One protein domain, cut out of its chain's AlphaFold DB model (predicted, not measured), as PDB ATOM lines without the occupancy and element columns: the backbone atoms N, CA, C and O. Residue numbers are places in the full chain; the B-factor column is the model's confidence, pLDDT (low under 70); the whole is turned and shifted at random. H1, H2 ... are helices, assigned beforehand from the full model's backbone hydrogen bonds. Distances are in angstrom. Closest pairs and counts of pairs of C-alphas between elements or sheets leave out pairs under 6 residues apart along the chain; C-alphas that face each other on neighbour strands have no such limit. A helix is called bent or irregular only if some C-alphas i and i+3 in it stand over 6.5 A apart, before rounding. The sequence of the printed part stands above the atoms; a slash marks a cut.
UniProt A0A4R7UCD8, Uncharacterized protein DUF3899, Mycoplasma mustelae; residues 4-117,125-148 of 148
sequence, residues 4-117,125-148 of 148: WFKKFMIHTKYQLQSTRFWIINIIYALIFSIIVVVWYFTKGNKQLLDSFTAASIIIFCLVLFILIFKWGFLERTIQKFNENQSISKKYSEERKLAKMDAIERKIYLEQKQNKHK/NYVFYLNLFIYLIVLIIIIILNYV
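AT A GLANCE: This is residues 4 to 117 and 125 to 148 of the 148 residues of the protein "Uncharacterized protein DUF3899" of Mycoplasma mustelae (UniProt A0A4R7UCD8). The long bent helix H3 is the backbone of an elongated model: its first arm, H3a, lies in an up-and-down bundle of three with H2 and H5, while residues 78 to 95 of its second arm, H3b, stick out to a far end where H4 folds back like a hook. At the end of the bundle where H2 and H5 begin, H1 points away about perpendicular to both, and its residues 4 to 10 stick out free. The printed part has 138 residues with five named helices, H1 to H5, and no named strand: all helix, extended, radius of gyration of the C-alphas 24.1 A, spans 79 by 41 by 24 A.

IN THESE COORDINATES: By its hydrogen bonds H3, residues 48 to 97, was assigned as one helix, but it is bent: C-alphas 71 and 74 are 7.4 A apart. Arm H3a, residues 48 to 71, starts at C-alpha (-25.708, 43.535, 42.678) and is 34.5 A long; H3b, residues 74 to 97, is 33.0 A. H2, residues 19 to 43, is 36.5 A and H5, residues 126 to 147, is 31.9 A, ending at C-alpha (-37.697, 51.114, 43.584). H1 is residues 4 to 16 and H4 residues 102 to 116.

HOW THE PARTS SIT: H3a touches H5, closest C-alphas Ser 56 and Leu 139 at 5.7 A, a shallow tilt of 29 degrees, opposite ways. With residues 48 to 59 alone it touches H2, a hairpin, closest C-alphas Val 36 and Ser 51 at 5.1 A, a steep tilt of 41 degrees. H3b and H4 are close but not clearly touching, closest C-alphas Leu 97 and Arg 105 at 6.4 A. Every O i to N i+4 pair is within hydrogen-bond range in H1, H2, H3a, H3b, H4 and H5.

THE WHOLE: C-alphas 117 and 125 are 22.4 A apart across the cut, residues 118 to 124. pLDDT is under 70 at residues 44 to 46, 72 to 75, 115 to 117 and 148.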
ATOM      1  N   TRP A   4     -60.650  21.503  33.804       81.12
ATOM      2  CA  TRP A   4     -59.551  22.183  33.123       81.12
ATOM      3  C   TRP A   4     -58.276  22.246  33.978       81.12
ATOM      4  O   TRP A   4     -57.198  21.877  33.514       81.12
ATOM      5  N   PHE A   5     -58.411  22.590  35.260       78.94
ATOM      6  CA  PHE A   5     -57.292  22.700  36.196       78.94
ATOM      7  C   PHE A   5     -56.614  21.346  36.441       78.94
ATOM      8  O   PHE A   5     -55.389  21.240  36.438       78.94
ATOM      9  N   LYS A   6     -57.410  20.273  36.561       79.19
ATOM     10  CA  LYS A   6     -56.884  18.906  36.704       79.19
ATOM     11  C   LYS A   6     -56.084  18.477  35.466       79.19
ATOM     12  O   LYS A   6     -55.014  17.889  35.602       79.19
ATOM     13  N   LYS A   7     -56.571  18.801  34.262       79.12
ATOM     14  CA  LYS A   7     -55.885  18.487  32.999       79.12
ATOM     15  C   LYS A   7     -54.578  19.272  32.845       79.12
ATOM     16  O   LYS A   7     -53.572  18.687  32.452       79.12
ATOM     17  N   PHE A   8     -54.583  20.556  33.205       76.88
ATOM     18  CA  PHE A   8     -53.385  21.393  33.230       76.88
ATOM     19  C   PHE A   8     -52.328  20.828  34.188       76.88
ATOM     20  O   PHE A   8     -51.199  20.586  33.780       76.88
ATOM     21  N   MET A   9     -52.717  20.503  35.423       78.44
ATOM     22  CA  MET A   9     -51.801  19.986  36.442       78.44
ATOM     23  C   MET A   9     -51.154  18.648  36.037       78.44
ATOM     24  O   MET A   9     -49.949  18.466  36.213       78.44
ATOM     25  N   ILE A  10     -51.922  17.730  35.437       79.31
ATOM     26  CA  ILE A  10     -51.391  16.457  34.914       79.31
ATOM     27  C   ILE A  10     -50.395  16.712  33.776       79.31
ATOM     28  O   ILE A  10     -49.327  16.100  33.746       79.31
ATOM     29  N   HIS A  11     -50.714  17.631  32.860       78.38
ATOM     30  CA  HIS A  11     -49.822  17.973  31.753       78.38
ATOM     31  C   HIS A  11     -48.508  18.584  32.251       78.38
ATOM     32  O   HIS A  11     -47.432  18.161  31.832       78.38
ATOM     33  N   THR A  12     -48.588  19.518  33.197       76.38
ATOM     34  CA  THR A  12     -47.429  20.140  33.837       76.38
ATOM     35  C   THR A  12     -46.555  19.107  34.541       76.38
ATOM     36  O   THR A  12     -45.345  19.088  34.324       76.38
ATOM     37  N   LYS A  13     -47.153  18.190  35.314       79.19
ATOM     38  CA  LYS A  13     -46.417  17.113  35.996       79.19
ATOM     39  C   LYS A  13     -45.656  16.228  35.006       79.19
ATOM     40  O   LYS A  13     -44.497  15.903  35.245       79.19
ATOM     41  N   TYR A  14     -46.280  15.888  33.880       79.88
ATOM     42  CA  TYR A  14     -45.639  15.091  32.835       79.88
ATOM     43  C   TYR A  14     -44.456  15.822  32.181       79.88
ATOM     44  O   TYR A  14     -43.408  15.225  31.949       79.88
ATOM     45  N   GLN A  15     -44.589  17.126  31.919       78.38
ATOM     46  CA  GLN A  15     -43.494  17.926  31.357       78.38
ATOM     47  C   GLN A  15     -42.331  18.088  32.348       78.38
ATOM     48  O   GLN A  15     -41.178  17.991  31.937       78.38
ATOM     49  N   LEU A  16     -42.618  18.264  33.643       77.31
ATOM     50  CA  LEU A  16     -41.606  18.386  34.704       77.31
ATOM     51  C   LEU A  16     -40.779  17.108  34.901       77.31
ATOM     52  O   LEU A  16     -39.625  17.182  35.306       77.31
ATOM     53  N   GLN A  17     -41.336  15.937  34.594       80.38
ATOM     54  CA  GLN A  17     -40.602  14.667  34.651       80.38
ATOM     55  C   GLN A  17     -39.681  14.445  33.442       80.38
ATOM     56  O   GLN A  17     -38.873  13.520  33.438       80.38
ATOM     57  N   SER A  18     -39.777  15.276  32.401       81.94
ATOM     58  CA  SER A  18     -38.936  15.126  31.218       81.94
ATOM     59  C   SER A  18     -37.502  15.579  31.496       81.94
ATOM     60  O   SER A  18     -37.265  16.726  31.862       81.94
ATOM     61  N   THR A  19     -36.510  14.739  31.191       80.56
ATOM     62  CA  THR A  19     -35.086  15.123  31.256       80.56
ATOM     63  C   THR A  19     -34.788  16.363  30.407       80.56
ATOM     64  O   THR A  19     -33.995  17.216  30.792       80.56
ATOM     65  N   ARG A  20     -35.478  16.516  29.264       81.44
ATOM     66  CA  ARG A  20     -35.337  17.686  28.380       81.44
ATOM     67  C   ARG A  20     -35.749  18.983  29.069       81.44
ATOM     68  O   ARG A  20     -35.133  20.011  28.815       81.44
ATOM     69  N   PHE A  21     -36.776  18.933  29.917       85.12
ATOM     70  CA  PHE A  21     -37.223  20.091  30.685       85.12
ATOM     71  C   PHE A  21     -36.104  20.568  31.616       85.12
ATOM     72  O   PHE A  21     -35.744  21.741  31.581       85.12
ATOM     73  N   TRP A  22     -35.503  19.659  32.386       84.56
ATOM     74  CA  TRP A  22     -34.432  20.002  33.325       84.56
ATOM     75  C   TRP A  22     -33.163  20.492  32.636       84.56
ATOM     76  O   TRP A  22     -32.632  21.520  33.038       84.56
ATOM     77  N   ILE A  23     -32.729  19.830  31.560       88.12
ATOM     78  CA  ILE A  23     -31.540  20.248  30.799       88.12
ATOM     79  C   ILE A  23     -31.684  21.695  30.315       88.12
ATOM     80  O   ILE A  23     -30.777  22.501  30.495       88.12
ATOM     81  N   ILE A  24     -32.834  22.043  29.731       88.19
ATOM     82  CA  ILE A  24     -33.065  23.396  29.213       88.19
ATOM     83  C   ILE A  24     -33.077  24.424  30.353       88.19
ATOM     84  O   ILE A  24     -32.451  25.471  30.219       88.19
ATOM     85  N   ASN A  25     -33.744  24.138  31.477       88.81
ATOM     86  CA  ASN A  25     -33.763  25.055  32.624       88.81
ATOM     87  C   ASN A  25     -32.366  25.255  33.233       88.81
ATOM     88  O   ASN A  25     -32.007  26.381  33.559       88.81
ATOM     89  N   ILE A  26     -31.557  24.196  33.335       90.81
ATOM     90  CA  ILE A  26     -30.174  24.291  33.825       90.81
ATOM     91  C   ILE A  26     -29.330  25.182  32.909       90.81
ATOM     92  O   ILE A  26     -28.561  26.002  33.401       90.81
ATOM     93  N   ILE A  27     -29.495  25.072  31.587       92.56
ATOM     94  CA  ILE A  27     -28.792  25.939  30.630       92.56
ATOM     95  C   ILE A  27     -29.172  27.408  30.850       92.56
ATOM     96  O   ILE A  27     -28.285  28.256  30.915       92.56
ATOM     97  N   TYR A  28     -30.463  27.721  31.009       90.06
ATOM     98  CA  TYR A  28     -30.891  29.095  31.295       90.06
ATOM     99  C   TYR A  28     -30.359  29.605  32.637       90.06
ATOM    100  O   TYR A  28     -29.885  30.737  32.706       90.06
ATOM    101  N   ALA A  29     -30.362  28.768  33.676       90.00
ATOM    102  CA  ALA A  29     -29.792  29.115  34.974       90.00
ATOM    103  C   ALA A  29     -28.279  29.383  34.889       90.00
ATOM    104  O   ALA A  29     -27.794  30.341  35.484       90.00
ATOM    105  N   LEU A  30     -27.535  28.594  34.110       93.50
ATOM    106  CA  LEU A  30     -26.107  28.819  33.878       93.50
ATOM    107  C   LEU A  30     -25.850  30.127  33.129       93.50
ATOM    108  O   LEU A  30     -25.013  30.914  33.562       93.50
ATOM    109  N   ILE A  31     -26.587  30.386  32.045       92.88
ATOM    110  CA  ILE A  31     -26.481  31.644  31.289       92.88
ATOM    111  C   ILE A  31     -26.781  32.835  32.206       92.88
ATOM    112  O   ILE A  31     -26.054  33.824  32.178       92.88
ATOM    113  N   PHE A  32     -27.802  32.721  33.059       91.81
ATOM    114  CA  PHE A  32     -28.158  33.756  34.027       91.81
ATOM    115  C   PHE A  32     -27.008  34.054  34.978       91.81
ATOM    116  O   PHE A  32     -26.574  35.200  35.074       91.81
ATOM    117  N   SER A  33     -26.477  33.020  35.627       90.88
ATOM    118  CA  SER A  33     -25.365  33.151  36.565       90.88
ATOM    119  C   SER A  33     -24.128  33.752  35.903       90.88
ATOM    120  O   SER A  33     -23.500  34.630  36.486       90.88
ATOM    121  N   ILE A  34     -23.802  33.343  34.672       93.12
ATOM    122  CA  ILE A  34     -22.672  33.908  33.921       93.12
ATOM    123  C   ILE A  34     -22.877  35.407  33.686       93.12
ATOM    124  O   ILE A  34     -21.963  36.186  33.942       93.12
ATOM    125  N   ILE A  35     -24.065  35.828  33.238       91.19
ATOM    126  CA  ILE A  35     -24.340  37.248  32.986       91.19
ATOM    127  C   ILE A  35     -24.251  38.053  34.283       91.19
ATOM    128  O   ILE A  35     -23.605  39.097  34.287       91.19
ATOM    129  N   VAL A  36     -24.839  37.565  35.382       89.69
ATOM    130  CA  VAL A  36     -24.757  38.232  36.693       89.69
ATOM    131  C   VAL A  36     -23.301  38.413  37.117       89.69
ATOM    132  O   VAL A  36     -22.912  39.518  37.486       89.69
ATOM    133  N   VAL A  37     -22.487  37.359  37.019       90.12
ATOM    134  CA  VAL A  37     -21.066  37.395  37.387       90.12
ATOM    135  C   VAL A  37     -20.301  38.398  36.521       90.12
ATOM    136  O   VAL A  37     -19.625  39.273  37.057       90.12
ATOM    137  N   VAL A  38     -20.441  38.325  35.193       89.75
ATOM    138  CA  VAL A  38     -19.767  39.245  34.261       89.75
ATOM    139  C   VAL A  38     -20.137  40.695  34.565       89.75
ATOM    140  O   VAL A  38     -19.261  41.556  34.647       89.75
ATOM    141  N   TRP A  39     -21.422  40.975  34.770       88.62
ATOM    142  CA  TRP A  39     -21.894  42.335  35.016       88.62
ATOM    143  C   TRP A  39     -21.420  42.871  36.371       88.62
ATOM    144  O   TRP A  39     -20.953  44.010  36.447       88.62
ATOM    145  N   TYR A  40     -21.444  42.028  37.407       85.50
ATOM    146  CA  TYR A  40     -20.966  42.362  38.747       85.50
ATOM    147  C   TYR A  40     -19.477  42.740  38.756       85.50
ATOM    148  O   TYR A  40     -19.102  43.761  39.336       85.50
ATOM    149  N   PHE A  41     -18.636  41.973  38.053       86.56
ATOM    150  CA  PHE A  41     -17.205  42.275  37.931       86.56
ATOM    151  C   PHE A  41     -16.925  43.516  37.073       86.56
ATOM    152  O   PHE A  41     -15.979  44.246  37.354       86.56
ATOM    153  N   THR A  42     -17.749  43.791  36.059       84.12
ATOM    154  CA  THR A  42     -17.532  44.924  35.142       84.12
ATOM    155  C   THR A  42     -17.913  46.268  35.769       84.12
ATOM    156  O   THR A  42     -17.234  47.266  35.548       84.12
ATOM    157  N   LYS A  43     -18.999  46.321  36.553       75.19
ATOM    158  CA  LYS A  43     -19.525  47.572  37.132       75.19
ATOM    159  C   LYS A  43     -18.998  47.911  38.529       75.19
ATOM    160  O   LYS A  43     -19.341  48.962  39.061       75.19
ATOM    161  N   GLY A  44     -18.154  47.056  39.102       63.44
ATOM    162  CA  GLY A  44     -17.476  47.295  40.373       63.44
ATOM    163  C   GLY A  44     -18.416  47.236  41.577       63.44
ATOM    164  O   GLY A  44     -18.906  48.268  42.011       63.44
ATOM    165  N   ASN A  45     -18.623  46.031  42.124       64.25
ATOM    166  CA  ASN A  45     -19.099  45.635  43.470       64.25
ATOM    167  C   ASN A  45     -20.259  46.379  44.178       64.25
ATOM    168  O   ASN A  45     -20.681  45.927  45.239       64.25
ATOM    169  N   LYS A  46     -20.814  47.476  43.657       63.94
ATOM    170  CA  LYS A  46     -21.781  48.324  44.373       63.94
ATOM    171  C   LYS A  46     -23.225  48.159  43.902       63.94
ATOM    172  O   LYS A  46     -24.118  48.714  44.526       63.94
ATOM    173  N   GLN A  47     -23.477  47.385  42.843       75.12
ATOM    174  CA  GLN A  47     -24.813  47.249  42.252       75.12
ATOM    175  C   GLN A  47     -25.130  45.793  41.864       75.12
ATOM    176  O   GLN A  47     -25.290  45.445  40.690       75.12
ATOM    177  N   LEU A  48     -25.224  44.912  42.870       82.56
ATOM    178  CA  LEU A  48     -25.708  43.535  42.678       82.56
ATOM    179  C   LEU A  48     -27.102  43.530  42.038       82.56
ATOM    180  O   LEU A  48     -27.307  42.834  41.048       82.56
ATOM    181  N   LEU A  49     -28.029  44.348  42.545       82.56
ATOM    182  CA  LEU A  49     -29.397  44.443  42.021       82.56
ATOM    183  C   LEU A  49     -29.435  44.819  40.535       82.56
ATOM    184  O   LEU A  49     -30.188  44.214  39.770       82.56
ATOM    185  N   ASP A  50     -28.569  45.724  40.085       83.19
ATOM    186  CA  ASP A  50     -28.502  46.085  38.666       83.19
ATOM    187  C   ASP A  50     -27.941  44.943  37.810       83.19
ATOM    188  O   ASP A  50     -28.398  44.732  36.688       83.19
ATOM    189  N   SER A  51     -27.023  44.143  38.362       86.56
ATOM    190  CA  SER A  51     -26.500  42.940  37.697       86.56
ATOM    191  C   SER A  51     -27.602  41.891  37.503       86.56
ATOM    192  O   SER A  51     -27.751  41.328  36.417       86.56
ATOM    193  N   PHE A  52     -28.427  41.671  38.534       87.50
ATOM    194  CA  PHE A  52     -29.609  40.805  38.466       87.50
ATOM    195  C   PHE A  52     -30.666  41.348  37.492       87.50
ATOM    196  O   PHE A  52     -31.270  40.573  36.743       87.50
ATOM    197  N   THR A  53     -30.859  42.668  37.455       87.19
ATOM    198  CA  THR A  53     -31.776  43.339  36.521       87.19
ATOM    199  C   THR A  53     -31.324  43.128  35.077       87.19
ATOM    200  O   THR A  53     -32.095  42.641  34.249       87.19
ATOM    201  N   ALA A  54     -30.055  43.422  34.782       86.69
ATOM    202  CA  ALA A  54     -29.472  43.256  33.456       86.69
ATOM    203  C   ALA A  54     -29.563  41.799  32.982       86.69
ATOM    204  O   ALA A  54     -30.018  41.540  31.866       86.69
ATOM    205  N   ALA A  55     -29.209  40.838  33.842       89.69
ATOM    206  CA  ALA A  55     -29.310  39.418  33.523       89.69
ATOM    207  C   ALA A  55     -30.754  38.984  33.231       89.69
ATOM    208  O   ALA A  55     -31.002  38.269  32.257       89.69
ATOM    209  N   SER A  56     -31.715  39.455  34.027       87.50
ATOM    210  CA  SER A  56     -33.135  39.131  33.848       87.50
ATOM    211  C   SER A  56     -33.683  39.685  32.534       87.50
ATOM    212  O   SER A  56     -34.357  38.960  31.807       87.50
ATOM    213  N   ILE A  57     -33.344  40.933  32.186       89.44
ATOM    214  CA  ILE A  57     -33.744  41.561  30.916       89.44
ATOM    215  C   ILE A  57     -33.155  40.798  29.728       89.44
ATOM    216  O   ILE A  57     -33.878  40.464  28.789       89.44
ATOM    217  N   ILE A  58     -31.854  40.492  29.768       90.94
ATOM    218  CA  ILE A  58     -31.172  39.795  28.672       90.94
ATOM    219  C   ILE A  58     -31.808  38.422  28.439       90.94
ATOM    220  O   ILE A  58     -32.126  38.085  27.298       90.94
ATOM    221  N   ILE A  59     -32.049  37.643  29.498       91.88
ATOM    222  CA  ILE A  59     -32.676  36.326  29.353       91.88
ATOM    223  C   ILE A  59     -34.125  36.430  28.906       91.88
ATOM    224  O   ILE A  59     -34.538  35.660  28.040       91.88
ATOM    225  N   PHE A  60     -34.889  37.377  29.445       89.94
ATOM    226  CA  PHE A  60     -36.263  37.596  29.014       89.94
ATOM    227  C   PHE A  60     -36.329  37.868  27.505       89.94
ATOM    228  O   PHE A  60     -37.057  37.176  26.790       89.94
ATOM    229  N   CYS A  61     -35.497  38.786  27.000       91.06
ATOM    230  CA  CYS A  61     -35.373  39.059  25.570       91.06
ATOM    231  C   CYS A  61     -34.958  37.811  24.781       91.06
ATOM    232  O   CYS A  61     -35.560  37.509  23.754       91.06
ATOM    233  N   LEU A  62     -33.971  37.051  25.263       91.94
ATOM    234  CA  LEU A  62     -33.481  35.837  24.604       91.94
ATOM    235  C   LEU A  62     -34.596  34.782  24.470       91.94
ATOM    236  O   LEU A  62     -34.831  34.258  23.378       91.94
ATOM    237  N   VAL A  63     -35.334  34.506  25.549       89.81
ATOM    238  CA  VAL A  63     -36.465  33.563  25.542       89.81
ATOM    239  C   VAL A  63     -37.573  34.045  24.605       89.81
ATOM    240  O   VAL A  63     -38.133  33.244  23.851       89.81
ATOM    241  N   LEU A  64     -37.864  35.347  24.616       88.69
ATOM    242  CA  LEU A  64     -38.869  35.967  23.757       88.69
ATOM    243  C   LEU A  64     -38.479  35.840  22.276       88.69
ATOM    244  O   LEU A  64     -39.295  35.387  21.472       88.69
ATOM    245  N   PHE A  65     -37.219  36.116  21.922       88.69
ATOM    246  CA  PHE A  65     -36.697  35.879  20.576       88.69
ATOM    247  C   PHE A  65     -36.860  34.416  20.164       88.69
ATOM    248  O   PHE A  65     -37.424  34.147  19.105       88.69
ATOM    249  N   ILE A  66     -36.442  33.454  20.997       87.19
ATOM    250  CA  ILE A  66     -36.585  32.020  20.689       87.19
ATOM    251  C   ILE A  66     -38.049  31.647  20.434       87.19
ATOM    252  O   ILE A  66     -38.337  30.869  19.518       87.19
ATOM    253  N   LEU A  67     -38.975  32.183  21.232       85.81
ATOM    254  CA  LEU A  67     -40.404  31.953  21.048       85.81
ATOM    255  C   LEU A  67     -40.907  32.547  19.733       85.81
ATOM    256  O   LEU A  67     -41.561  31.820  18.990       85.81
ATOM    257  N   ILE A  68     -40.553  33.792  19.392       84.31
ATOM    258  CA  ILE A  68     -40.909  34.404  18.098       84.31
ATOM    259  C   ILE A  68     -40.371  33.561  16.939       84.31
ATOM    260  O   ILE A  68     -41.109  33.240  16.004       84.31
ATOM    261  N   PHE A  69     -39.103  33.144  17.013       82.12
ATOM    262  CA  PHE A  69     -38.505  32.276  16.002       82.12
ATOM    263  C   PHE A  69     -39.304  30.980  15.859       82.12
ATOM    264  O   PHE A  69     -39.636  30.578  14.742       82.12
ATOM    265  N   LYS A  70     -39.692  30.357  16.973       75.94
ATOM    266  CA  LYS A  70     -40.512  29.142  16.972       75.94
ATOM    267  C   LYS A  70     -41.952  29.338  16.502       75.94
ATOM    268  O   LYS A  70     -42.534  28.358  16.054       75.94
ATOM    269  N   TRP A  71     -42.528  30.534  16.619       74.69
ATOM    270  CA  TRP A  71     -43.956  30.755  16.367       74.69
ATOM    271  C   TRP A  71     -44.311  30.919  14.882       74.69
ATOM    272  O   TRP A  71     -45.476  30.815  14.517       74.69
ATOM    273  N   GLY A  72     -43.335  31.137  14.000       67.44
ATOM    274  CA  GLY A  72     -43.633  31.127  12.563       67.44
ATOM    275  C   GLY A  72     -42.489  31.525  11.647       67.44
ATOM    276  O   GLY A  72     -42.452  31.086  10.496       67.44
ATOM    277  N   PHE A  73     -41.517  32.297  12.139       67.56
ATOM    278  CA  PHE A  73     -40.388  32.717  11.307       67.56
ATOM    279  C   PHE A  73     -39.499  31.529  10.918       67.56
ATOM    280  O   PHE A  73     -39.167  31.316   9.746       67.56
ATOM    281  N   LEU A  74     -39.153  30.700  11.903       68.38
ATOM    282  CA  LEU A  74     -38.290  29.551  11.687       68.38
ATOM    283  C   LEU A  74     -39.058  28.382  11.072       68.38
ATOM    284  O   LEU A  74     -38.472  27.625  10.315       68.38
ATOM    285  N   GLU A  75     -40.362  28.250  11.328       69.19
ATOM    286  CA  GLU A  75     -41.172  27.170  10.756       69.19
ATOM    287  C   GLU A  75     -41.258  27.282   9.228       69.19
ATOM    288  O   GLU A  75     -40.976  26.309   8.535       69.19
ATOM    289  N   ARG A  76     -41.485  28.490   8.690       72.25
ATOM    290  CA  ARG A  76     -41.461  28.742   7.235       72.25
ATOM    291  C   ARG A  76     -40.074  28.541   6.619       72.25
ATOM    292  O   ARG A  76     -39.954  27.990   5.528       72.25
ATOM    293  N   THR A  77     -39.022  28.971   7.315       76.44
ATOM    294  CA  THR A  77     -37.636  28.834   6.836       76.44
ATOM    295  C   THR A  77     -37.186  27.370   6.844       76.44
ATOM    296  O   THR A  77     -36.648  26.874   5.856       76.44
ATOM    297  N   ILE A  78     -37.475  26.646   7.930       73.88
ATOM    298  CA  ILE A  78     -37.224  25.207   8.061       73.88
ATOM    299  C   ILE A  78     -38.059  24.432   7.048       73.88
ATOM    300  O   ILE A  78     -37.556  23.465   6.487       73.88
ATOM    301  N   GLN A  79     -39.304  24.832   6.786       77.06
ATOM    302  CA  GLN A  79     -40.140  24.183   5.783       77.06
ATOM    303  C   GLN A  79     -39.507  24.286   4.391       77.06
ATOM    304  O   GLN A  79     -39.291  23.250   3.772       77.06
ATOM    305  N   LYS A  80     -39.090  25.481   3.953       78.38
ATOM    306  CA  LYS A  80     -38.383  25.659   2.670       78.38
ATOM    307  C   LYS A  80     -37.068  24.875   2.604       78.38
ATOM    308  O   LYS A  80     -36.746  24.265   1.587       78.38
ATOM    309  N   PHE A  81     -36.309  24.851   3.699       79.81
ATOM    310  CA  PHE A  81     -35.067  24.080   3.768       79.81
ATOM    311  C   PHE A  81     -35.322  22.565   3.689       79.81
ATOM    312  O   PHE A  81     -34.643  21.846   2.955       79.81
ATOM    313  N   ASN A  82     -36.333  22.075   4.409       78.44
ATOM    314  CA  ASN A  82     -36.752  20.677   4.383       78.44
ATOM    315  C   ASN A  82     -37.330  20.285   3.023       78.44
ATOM    316  O   ASN A  82     -37.082  19.167   2.581       78.44
ATOM    317  N   GLU A  83     -38.058  21.175   2.352       81.25
ATOM    318  CA  GLU A  83     -38.548  20.973   0.990       81.25
ATOM    319  C   GLU A  83     -37.367  20.761   0.036       81.25
ATOM    320  O   GLU A  83     -37.292  19.707  -0.598       81.25
ATOM    321  N   ASN A  84     -36.365  21.644   0.048       78.12
ATOM    322  CA  ASN A  84     -35.149  21.481  -0.759       78.12
ATOM    323  C   ASN A  84     -34.390  20.182  -0.446       78.12
ATOM    324  O   ASN A  84     -33.974  19.456  -1.353       78.12
ATOM    325  N   GLN A  85     -34.246  19.834   0.836       81.75
ATOM    326  CA  GLN A  85     -33.601  18.579   1.222       81.75
ATOM    327  C   GLN A  85     -34.431  17.353   0.800       81.75
ATOM    328  O   GLN A  85     -33.873  16.324   0.410       81.75
ATOM    329  N   SER A  86     -35.761  17.442   0.867       80.31
ATOM    330  CA  SER A  86     -36.667  16.369   0.458       80.31
ATOM    331  C   SER A  86     -36.624  16.136  -1.048       80.31
ATOM    332  O   SER A  86     -36.656  14.985  -1.470       80.31
ATOM    333  N   ILE A  87     -36.466  17.195  -1.846       81.56
ATOM    334  CA  ILE A  87     -36.302  17.118  -3.300       81.56
ATOM    335  C   ILE A  87     -35.009  16.367  -3.636       81.56
ATOM    336  O   ILE A  87     -35.042  15.382  -4.368       81.56
ATOM    337  N   SER A  88     -33.885  16.748  -3.023       80.88
ATOM    338  CA  SER A  88     -32.604  16.047  -3.202       80.88
ATOM    339  C   SER A  88     -32.690  14.562  -2.805       80.88
ATOM    340  O   SER A  88     -32.244  13.678  -3.544       80.88
ATOM    341  N   LYS A  89     -33.348  14.259  -1.676       80.94
ATOM    342  CA  LYS A  89     -33.590  12.875  -1.242       80.94
ATOM    343  C   LYS A  89     -34.468  12.103  -2.225       80.94
ATOM    344  O   LYS A  89     -34.093  10.979  -2.552       80.94
ATOM    345  N   LYS A  90     -35.561  12.692  -2.728       82.25
ATOM    346  CA  LYS A  90     -36.440  12.083  -3.742       82.25
ATOM    347  C   LYS A  90     -35.666  11.720  -5.005       82.25
ATOM    348  O   LYS A  90     -35.722  10.567  -5.407       82.25
ATOM    349  N   TYR A  91     -34.848  12.625  -5.542       82.75
ATOM    350  CA  TYR A  91     -34.011  12.319  -6.710       82.75
ATOM    351  C   TYR A  91     -33.021  11.176  -6.447       82.75
ATOM    352  O   TYR A  91     -32.815  10.308  -7.296       82.75
ATOM    353  N   SER A  92     -32.410  11.141  -5.259       82.69
ATOM    354  CA  SER A  92     -31.515  10.040  -4.879       82.69
ATOM    355  C   SER A  92     -32.257   8.704  -4.734       82.69
ATOM    356  O   SER A  92     -31.727   7.654  -5.097       82.69
ATOM    357  N   GLU A  93     -33.487   8.738  -4.216       82.06
ATOM    358  CA  GLU A  93     -34.328   7.562  -4.009       82.06
ATOM    359  C   GLU A  93     -34.885   7.042  -5.330       82.06
ATOM    360  O   GLU A  93     -34.864   5.838  -5.546       82.06
ATOM    361  N   GLU A  94     -35.296   7.914  -6.245       82.50
ATOM    362  CA  GLU A  94     -35.728   7.545  -7.595       82.50
ATOM    363  C   GLU A  94     -34.607   6.845  -8.365       82.50
ATOM    364  O   GLU A  94     -34.832   5.787  -8.948       82.50
ATOM    365  N   ARG A  95     -33.367   7.348  -8.274       83.44
ATOM    366  CA  ARG A  95     -32.193   6.678  -8.862       83.44
ATOM    367  C   ARG A  95     -31.898   5.311  -8.244       83.44
ATOM    368  O   ARG A  95     -31.362   4.449  -8.934       83.44
ATOM    369  N   LYS A  96     -32.197   5.109  -6.956       82.06
ATOM    370  CA  LYS A  96     -32.050   3.804  -6.291       82.06
ATOM    371  C   LYS A  96     -33.171   2.848  -6.689       82.06
ATOM    372  O   LYS A  96     -32.889   1.709  -7.031       82.06
ATOM    373  N   LEU A  97     -34.413   3.324  -6.705       82.12
ATOM    374  CA  LEU A  97     -35.596   2.547  -7.075       82.12
ATOM    375  C   LEU A  97     -35.579   2.130  -8.550       82.12
ATOM    376  O   LEU A  97     -36.084   1.062  -8.869       82.12
ATOM    377  N   ALA A  98     -34.987   2.938  -9.433       81.75
ATOM    378  CA  ALA A  98     -34.806   2.603 -10.846       81.75
ATOM    379  C   ALA A  98     -33.829   1.436 -11.082       81.75
ATOM    380  O   ALA A  98     -33.813   0.875 -12.171       81.75
ATOM    381  N   LYS A  99     -33.009   1.082 -10.082       83.62
ATOM    382  CA  LYS A  99     -32.034  -0.017 -10.145       83.62
ATOM    383  C   LYS A  99     -32.484  -1.276  -9.393       83.62
ATOM    384  O   LYS A  99     -31.727  -2.236  -9.350       83.62
ATOM    385  N   MET A 100     -33.658  -1.248  -8.759       83.94
ATOM    386  CA  MET A 100     -34.187  -2.356  -7.955       83.94
ATOM    387  C   MET A 100     -35.138  -3.222  -8.773       83.94
ATOM    388  O   MET A 100     -35.883  -2.707  -9.610       83.94
ATOM    389  N   ASP A 101     -35.163  -4.517  -8.468       84.50
ATOM    390  CA  ASP A 101     -36.147  -5.436  -9.031       84.50
ATOM    391  C   ASP A 101     -37.559  -5.181  -8.459       84.50
ATOM    392  O   ASP A 101     -37.734  -4.576  -7.393       84.50
ATOM    393  N   ALA A 102     -38.594  -5.633  -9.170       80.12
ATOM    394  CA  ALA A 102     -39.993  -5.366  -8.835       80.12
ATOM    395  C   ALA A 102     -40.383  -5.845  -7.422       80.12
ATOM    396  O   ALA A 102     -41.152  -5.169  -6.728       80.12
ATOM    397  N   ILE A 103     -39.828  -6.975  -6.973       80.50
ATOM    398  CA  ILE A 103     -40.109  -7.551  -5.650       80.50
ATOM    399  C   ILE A 103     -39.414  -6.741  -4.545       80.50
ATOM    400  O   ILE A 103     -40.051  -6.350  -3.563       80.50
ATOM    401  N   GLU A 104     -38.135  -6.406  -4.729       76.25
ATOM    402  CA  GLU A 104     -37.365  -5.596  -3.777       76.25
ATOM    403  C   GLU A 104     -37.963  -4.199  -3.598       76.25
ATOM    404  O   GLU A 104     -38.061  -3.679  -2.481       76.25
ATOM    405  N   ARG A 105     -38.445  -3.608  -4.698       82.12
ATOM    406  CA  ARG A 105     -39.101  -2.301  -4.693       82.12
ATOM    407  C   ARG A 105     -40.340  -2.288  -3.800       82.12
ATOM    408  O   ARG A 105     -40.554  -1.326  -3.059       82.12
ATOM    409  N   LYS A 106     -41.145  -3.352  -3.848       81.12
ATOM    410  CA  LYS A 106     -42.371  -3.487  -3.050       81.12
ATOM    411  C   LYS A 106     -42.056  -3.583  -1.554       81.12
ATOM    412  O   LYS A 106     -42.617  -2.826  -0.762       81.12
ATOM    413  N   ILE A 107     -41.083  -4.419  -1.187       82.12
ATOM    414  CA  ILE A 107     -40.643  -4.606   0.206       82.12
ATOM    415  C   ILE A 107     -40.066  -3.302   0.781       82.12
ATOM    416  O   ILE A 107     -40.379  -2.911   1.910       82.12
ATOM    417  N   TYR A 108     -39.262  -2.579  -0.002       82.75
ATOM    418  CA  TYR A 108     -38.673  -1.307   0.418       82.75
ATOM    419  C   TYR A 108     -39.733  -0.234   0.724       82.75
ATOM    420  O   TYR A 108     -39.637   0.486   1.727       82.75
ATOM    421  N   LEU A 109     -40.769  -0.129  -0.114       81.88
ATOM    422  CA  LEU A 109     -41.855   0.838   0.069       81.88
ATOM    423  C   LEU A 109     -42.699   0.536   1.317       81.88
ATOM    424  O   LEU A 109     -43.025   1.460   2.070       81.88
ATOM    425  N   GLU A 110     -42.988  -0.737   1.589       79.50
ATOM    426  CA  GLU A 110     -43.717  -1.165   2.790       79.50
ATOM    427  C   GLU A 110     -42.938  -0.852   4.079       79.50
ATOM    428  O   GLU A 110     -43.477  -0.261   5.024       79.50
ATOM    429  N   GLN A 111     -41.631  -1.134   4.108       80.62
ATOM    430  CA  GLN A 111     -40.776  -0.796   5.253       80.62
ATOM    431  C   GLN A 111     -40.706   0.716   5.508       80.62
ATOM    432  O   GLN A 111     -40.666   1.170   6.659       80.62
ATOM    433  N   LYS A 112     -40.707   1.520   4.440       78.25
ATOM    434  CA  LYS A 112     -40.674   2.982   4.537       78.25
ATOM    435  C   LYS A 112     -41.976   3.544   5.111       78.25
ATOM    436  O   LYS A 112     -41.921   4.410   5.990       78.25
ATOM    437  N   GLN A 113     -43.132   3.037   4.678       75.81
ATOM    438  CA  GLN A 113     -44.431   3.451   5.224       75.81
ATOM    439  C   GLN A 113     -44.541   3.161   6.726       75.81
ATOM    440  O   GLN A 113     -44.986   4.021   7.492       75.81
ATOM    441  N   ASN A 114     -44.053   2.002   7.168       72.56
ATOM    442  CA  ASN A 114     -44.070   1.627   8.582       72.56
ATOM    443  C   ASN A 114     -43.172   2.533   9.445       72.56
ATOM    444  O   ASN A 114     -43.555   2.910  10.554       72.56
ATOM    445  N   LYS A 115     -42.026   2.987   8.918       69.75
ATOM    446  CA  LYS A 115     -41.137   3.942   9.612       69.75
ATOM    447  C   LYS A 115     -41.705   5.364   9.698       69.75
ATOM    448  O   LYS A 115     -41.392   6.080  10.651       69.75
ATOM    449  N   HIS A 116     -42.517   5.801   8.734       63.62
ATOM    450  CA  HIS A 116     -43.104   7.149   8.748       63.62
ATOM    451  C   HIS A 116     -44.207   7.313   9.799       63.62
ATOM    452  O   HIS A 116     -44.275   8.360  10.447       63.62
ATOM    453  N   LYS A 117     -45.007   6.270  10.045       60.22
ATOM    454  CA  LYS A 117     -46.105   6.300  11.030       60.22
ATOM    455  C   LYS A 117     -45.637   6.550  12.475       60.22
ATOM    456  O   LYS A 117     -46.410   7.045  13.285       60.22
ATOM    457  N   ASN A 125     -43.668  23.279  23.362       79.81
ATOM    458  CA  ASN A 125     -42.937  24.510  23.679       79.81
ATOM    459  C   ASN A 125     -43.068  24.914  25.160       79.81
ATOM    460  O   ASN A 125     -42.609  25.984  25.543       79.81
ATOM    461  N   TYR A 126     -43.646  24.042  25.995       82.19
ATOM    462  CA  TYR A 126     -43.959  24.299  27.404       82.19
ATOM    463  C   TYR A 126     -42.786  24.884  28.205       82.19
ATOM    464  O   TYR A 126     -42.955  25.862  28.924       82.19
ATOM    465  N   VAL A 127     -41.581  24.331  28.027       84.25
ATOM    466  CA  VAL A 127     -40.374  24.768  28.748       84.25
ATOM    467  C   VAL A 127     -40.055  26.245  28.498       84.25
ATOM    468  O   VAL A 127     -39.632  26.947  29.410       84.25
ATOM    469  N   PHE A 128     -40.267  26.725  27.270       84.75
ATOM    470  CA  PHE A 128     -39.958  28.102  26.886       84.75
ATOM    471  C   PHE A 128     -40.971  29.079  27.481       84.75
ATOM    472  O   PHE A 128     -40.574  30.106  28.015       84.75
ATOM    473  N   TYR A 129     -42.259  28.725  27.464       85.12
ATOM    474  CA  TYR A 129     -43.298  29.524  28.122       85.12
ATOM    475  C   TYR A 129     -43.096  29.597  29.636       85.12
ATOM    476  O   TYR A 129     -43.261  30.657  30.229       85.12
ATOM    477  N   LEU A 130     -42.697  28.484  30.258       86.88
ATOM    478  CA  LEU A 130     -42.411  28.445  31.687       86.88
ATOM    479  C   LEU A 130     -41.194  29.309  32.043       86.88
ATOM    480  O   LEU A 130     -41.275  30.087  32.985       86.88
ATOM    481  N   ASN A 131     -40.107  29.240  31.264       86.31
ATOM    482  CA  ASN A 131     -38.955  30.125  31.465       86.31
ATOM    483  C   ASN A 131     -39.337  31.598  31.281       86.31
ATOM    484  O   ASN A 131     -38.999  32.413  32.131       86.31
ATOM    485  N   LEU A 132     -40.102  31.939  30.238       88.12
ATOM    486  CA  LEU A 132     -40.583  33.308  30.028       88.12
ATOM    487  C   LEU A 132     -41.334  33.829  31.264       88.12
ATOM    488  O   LEU A 132     -41.073  34.936  31.724       88.12
ATOM    489  N   PHE A 133     -42.231  33.012  31.823       88.81
ATOM    490  CA  PHE A 133     -43.011  33.378  33.002       88.81
ATOM    491  C   PHE A 133     -42.144  33.531  34.261       88.81
ATOM    492  O   PHE A 133     -42.316  34.496  35.001       88.81
ATOM    493  N   ILE A 134     -41.181  32.629  34.486       88.75
ATOM    494  CA  ILE A 134     -40.244  32.720  35.617       88.75
ATOM    495  C   ILE A 134     -39.432  34.012  35.539       88.75
ATOM    496  O   ILE A 134     -39.407  34.769  36.505       88.75
ATOM    497  N   TYR A 135     -38.796  34.293  34.400       86.75
ATOM    498  CA  TYR A 135     -37.948  35.479  34.269       86.75
ATOM    499  C   TYR A 135     -38.752  36.782  34.268       86.75
ATOM    500  O   TYR A 135     -38.245  37.793  34.746       86.75
ATOM    501  N   LEU A 136     -40.015  36.760  33.827       88.81
ATOM    502  CA  LEU A 136     -40.932  37.887  34.003       88.81
ATOM    503  C   LEU A 136     -41.192  38.170  35.490       88.81
ATOM    504  O   LEU A 136     -41.095  39.317  35.914       88.81
ATOM    505  N   ILE A 137     -41.482  37.136  36.290       89.69
ATOM    506  CA  ILE A 137     -41.680  37.285  37.740       89.69
ATOM    507  C   ILE A 137     -40.405  37.798  38.411       89.69
ATOM    508  O   ILE A 137     -40.471  38.734  39.202       89.69
ATOM    509  N   VAL A 138     -39.248  37.215  38.087       87.25
ATOM    510  CA  VAL A 138     -37.951  37.641  38.636       87.25
ATOM    511  C   VAL A 138     -37.689  39.114  38.317       87.25
ATOM    512  O   VAL A 138     -37.325  39.875  39.208       87.25
ATOM    513  N   LEU A 139     -37.948  39.539  37.079       86.25
ATOM    514  CA  LEU A 139     -37.803  40.928  36.653       86.25
ATOM    515  C   LEU A 139     -38.750  41.866  37.419       86.25
ATOM    516  O   LEU A 139     -38.304  42.907  37.888       86.25
ATOM    517  N   ILE A 140     -40.018  41.482  37.615       87.88
ATOM    518  CA  ILE A 140     -40.977  42.257  38.424       87.88
ATOM    519  C   ILE A 140     -40.481  42.402  39.868       87.88
ATOM    520  O   ILE A 140     -40.476  43.510  40.398       87.88
ATOM    521  N   ILE A 141     -40.032  41.309  40.495       88.31
ATOM    522  CA  ILE A 141     -39.527  41.324  41.876       88.31
ATOM    523  C   ILE A 141     -38.316  42.252  41.999       88.31
ATOM    524  O   ILE A 141     -38.262  43.058  42.922       88.31
ATOM    525  N   ILE A 142     -37.359  42.173  41.072       85.12
ATOM    526  CA  ILE A 142     -36.152  43.007  41.125       85.12
ATOM    527  C   ILE A 142     -36.484  44.483  40.888       85.12
ATOM    528  O   ILE A 142     -35.924  45.331  41.572       85.12
ATOM    529  N   ILE A 143     -37.405  44.800  39.970       83.44
ATOM    530  CA  ILE A 143     -37.865  46.184  39.774       83.44
ATOM    531  C   ILE A 143     -38.458  46.727  41.072       83.44
ATOM    532  O   ILE A 143     -38.100  47.827  41.476       83.44
ATOM    533  N   ILE A 144     -39.313  45.951  41.747       85.50
ATOM    534  CA  ILE A 144     -39.876  46.351  43.043       85.50
ATOM    535  C   ILE A 144     -38.750  46.596  44.054       85.50
ATOM    536  O   ILE A 144     -38.740  47.638  44.693       85.50
ATOM    537  N   LEU A 145     -37.774  45.690  44.159       84.69
ATOM    538  CA  LEU A 145     -36.642  45.823  45.087       84.69
ATOM    539  C   LEU A 145     -35.685  46.981  44.765       84.69
ATOM    540  O   LEU A 145     -34.950  47.393  45.650       84.69
ATOM    541  N   ASN A 146     -35.637  47.459  43.520       79.88
ATOM    542  CA  ASN A 146     -34.798  48.598  43.125       79.88
ATOM    543  C   ASN A 146     -35.525  49.944  43.321       79.88
ATOM    544  O   ASN A 146     -34.888  50.986  43.425       79.88
ATOM    545  N   TYR A 147     -36.863  49.929  43.343       76.56
ATOM    546  CA  TYR A 147     -37.697  51.114  43.584       76.56
ATOM    547  C   TYR A 147     -38.051  51.341  45.063       76.56
ATOM    548  O   TYR A 147     -38.485  52.443  45.400       76.56
ATOM    549  N   VAL A 148     -37.918  50.315  45.910       65.94
ATOM    550  CA  VAL A 148     -38.081  50.376  47.377       65.94
ATOM    551  C   VAL A 148     -36.749  50.715  48.028       65.94
ATOM    552  O   VAL A 148     -36.749  51.619  48.891       65.94
TER     553      VAL A 148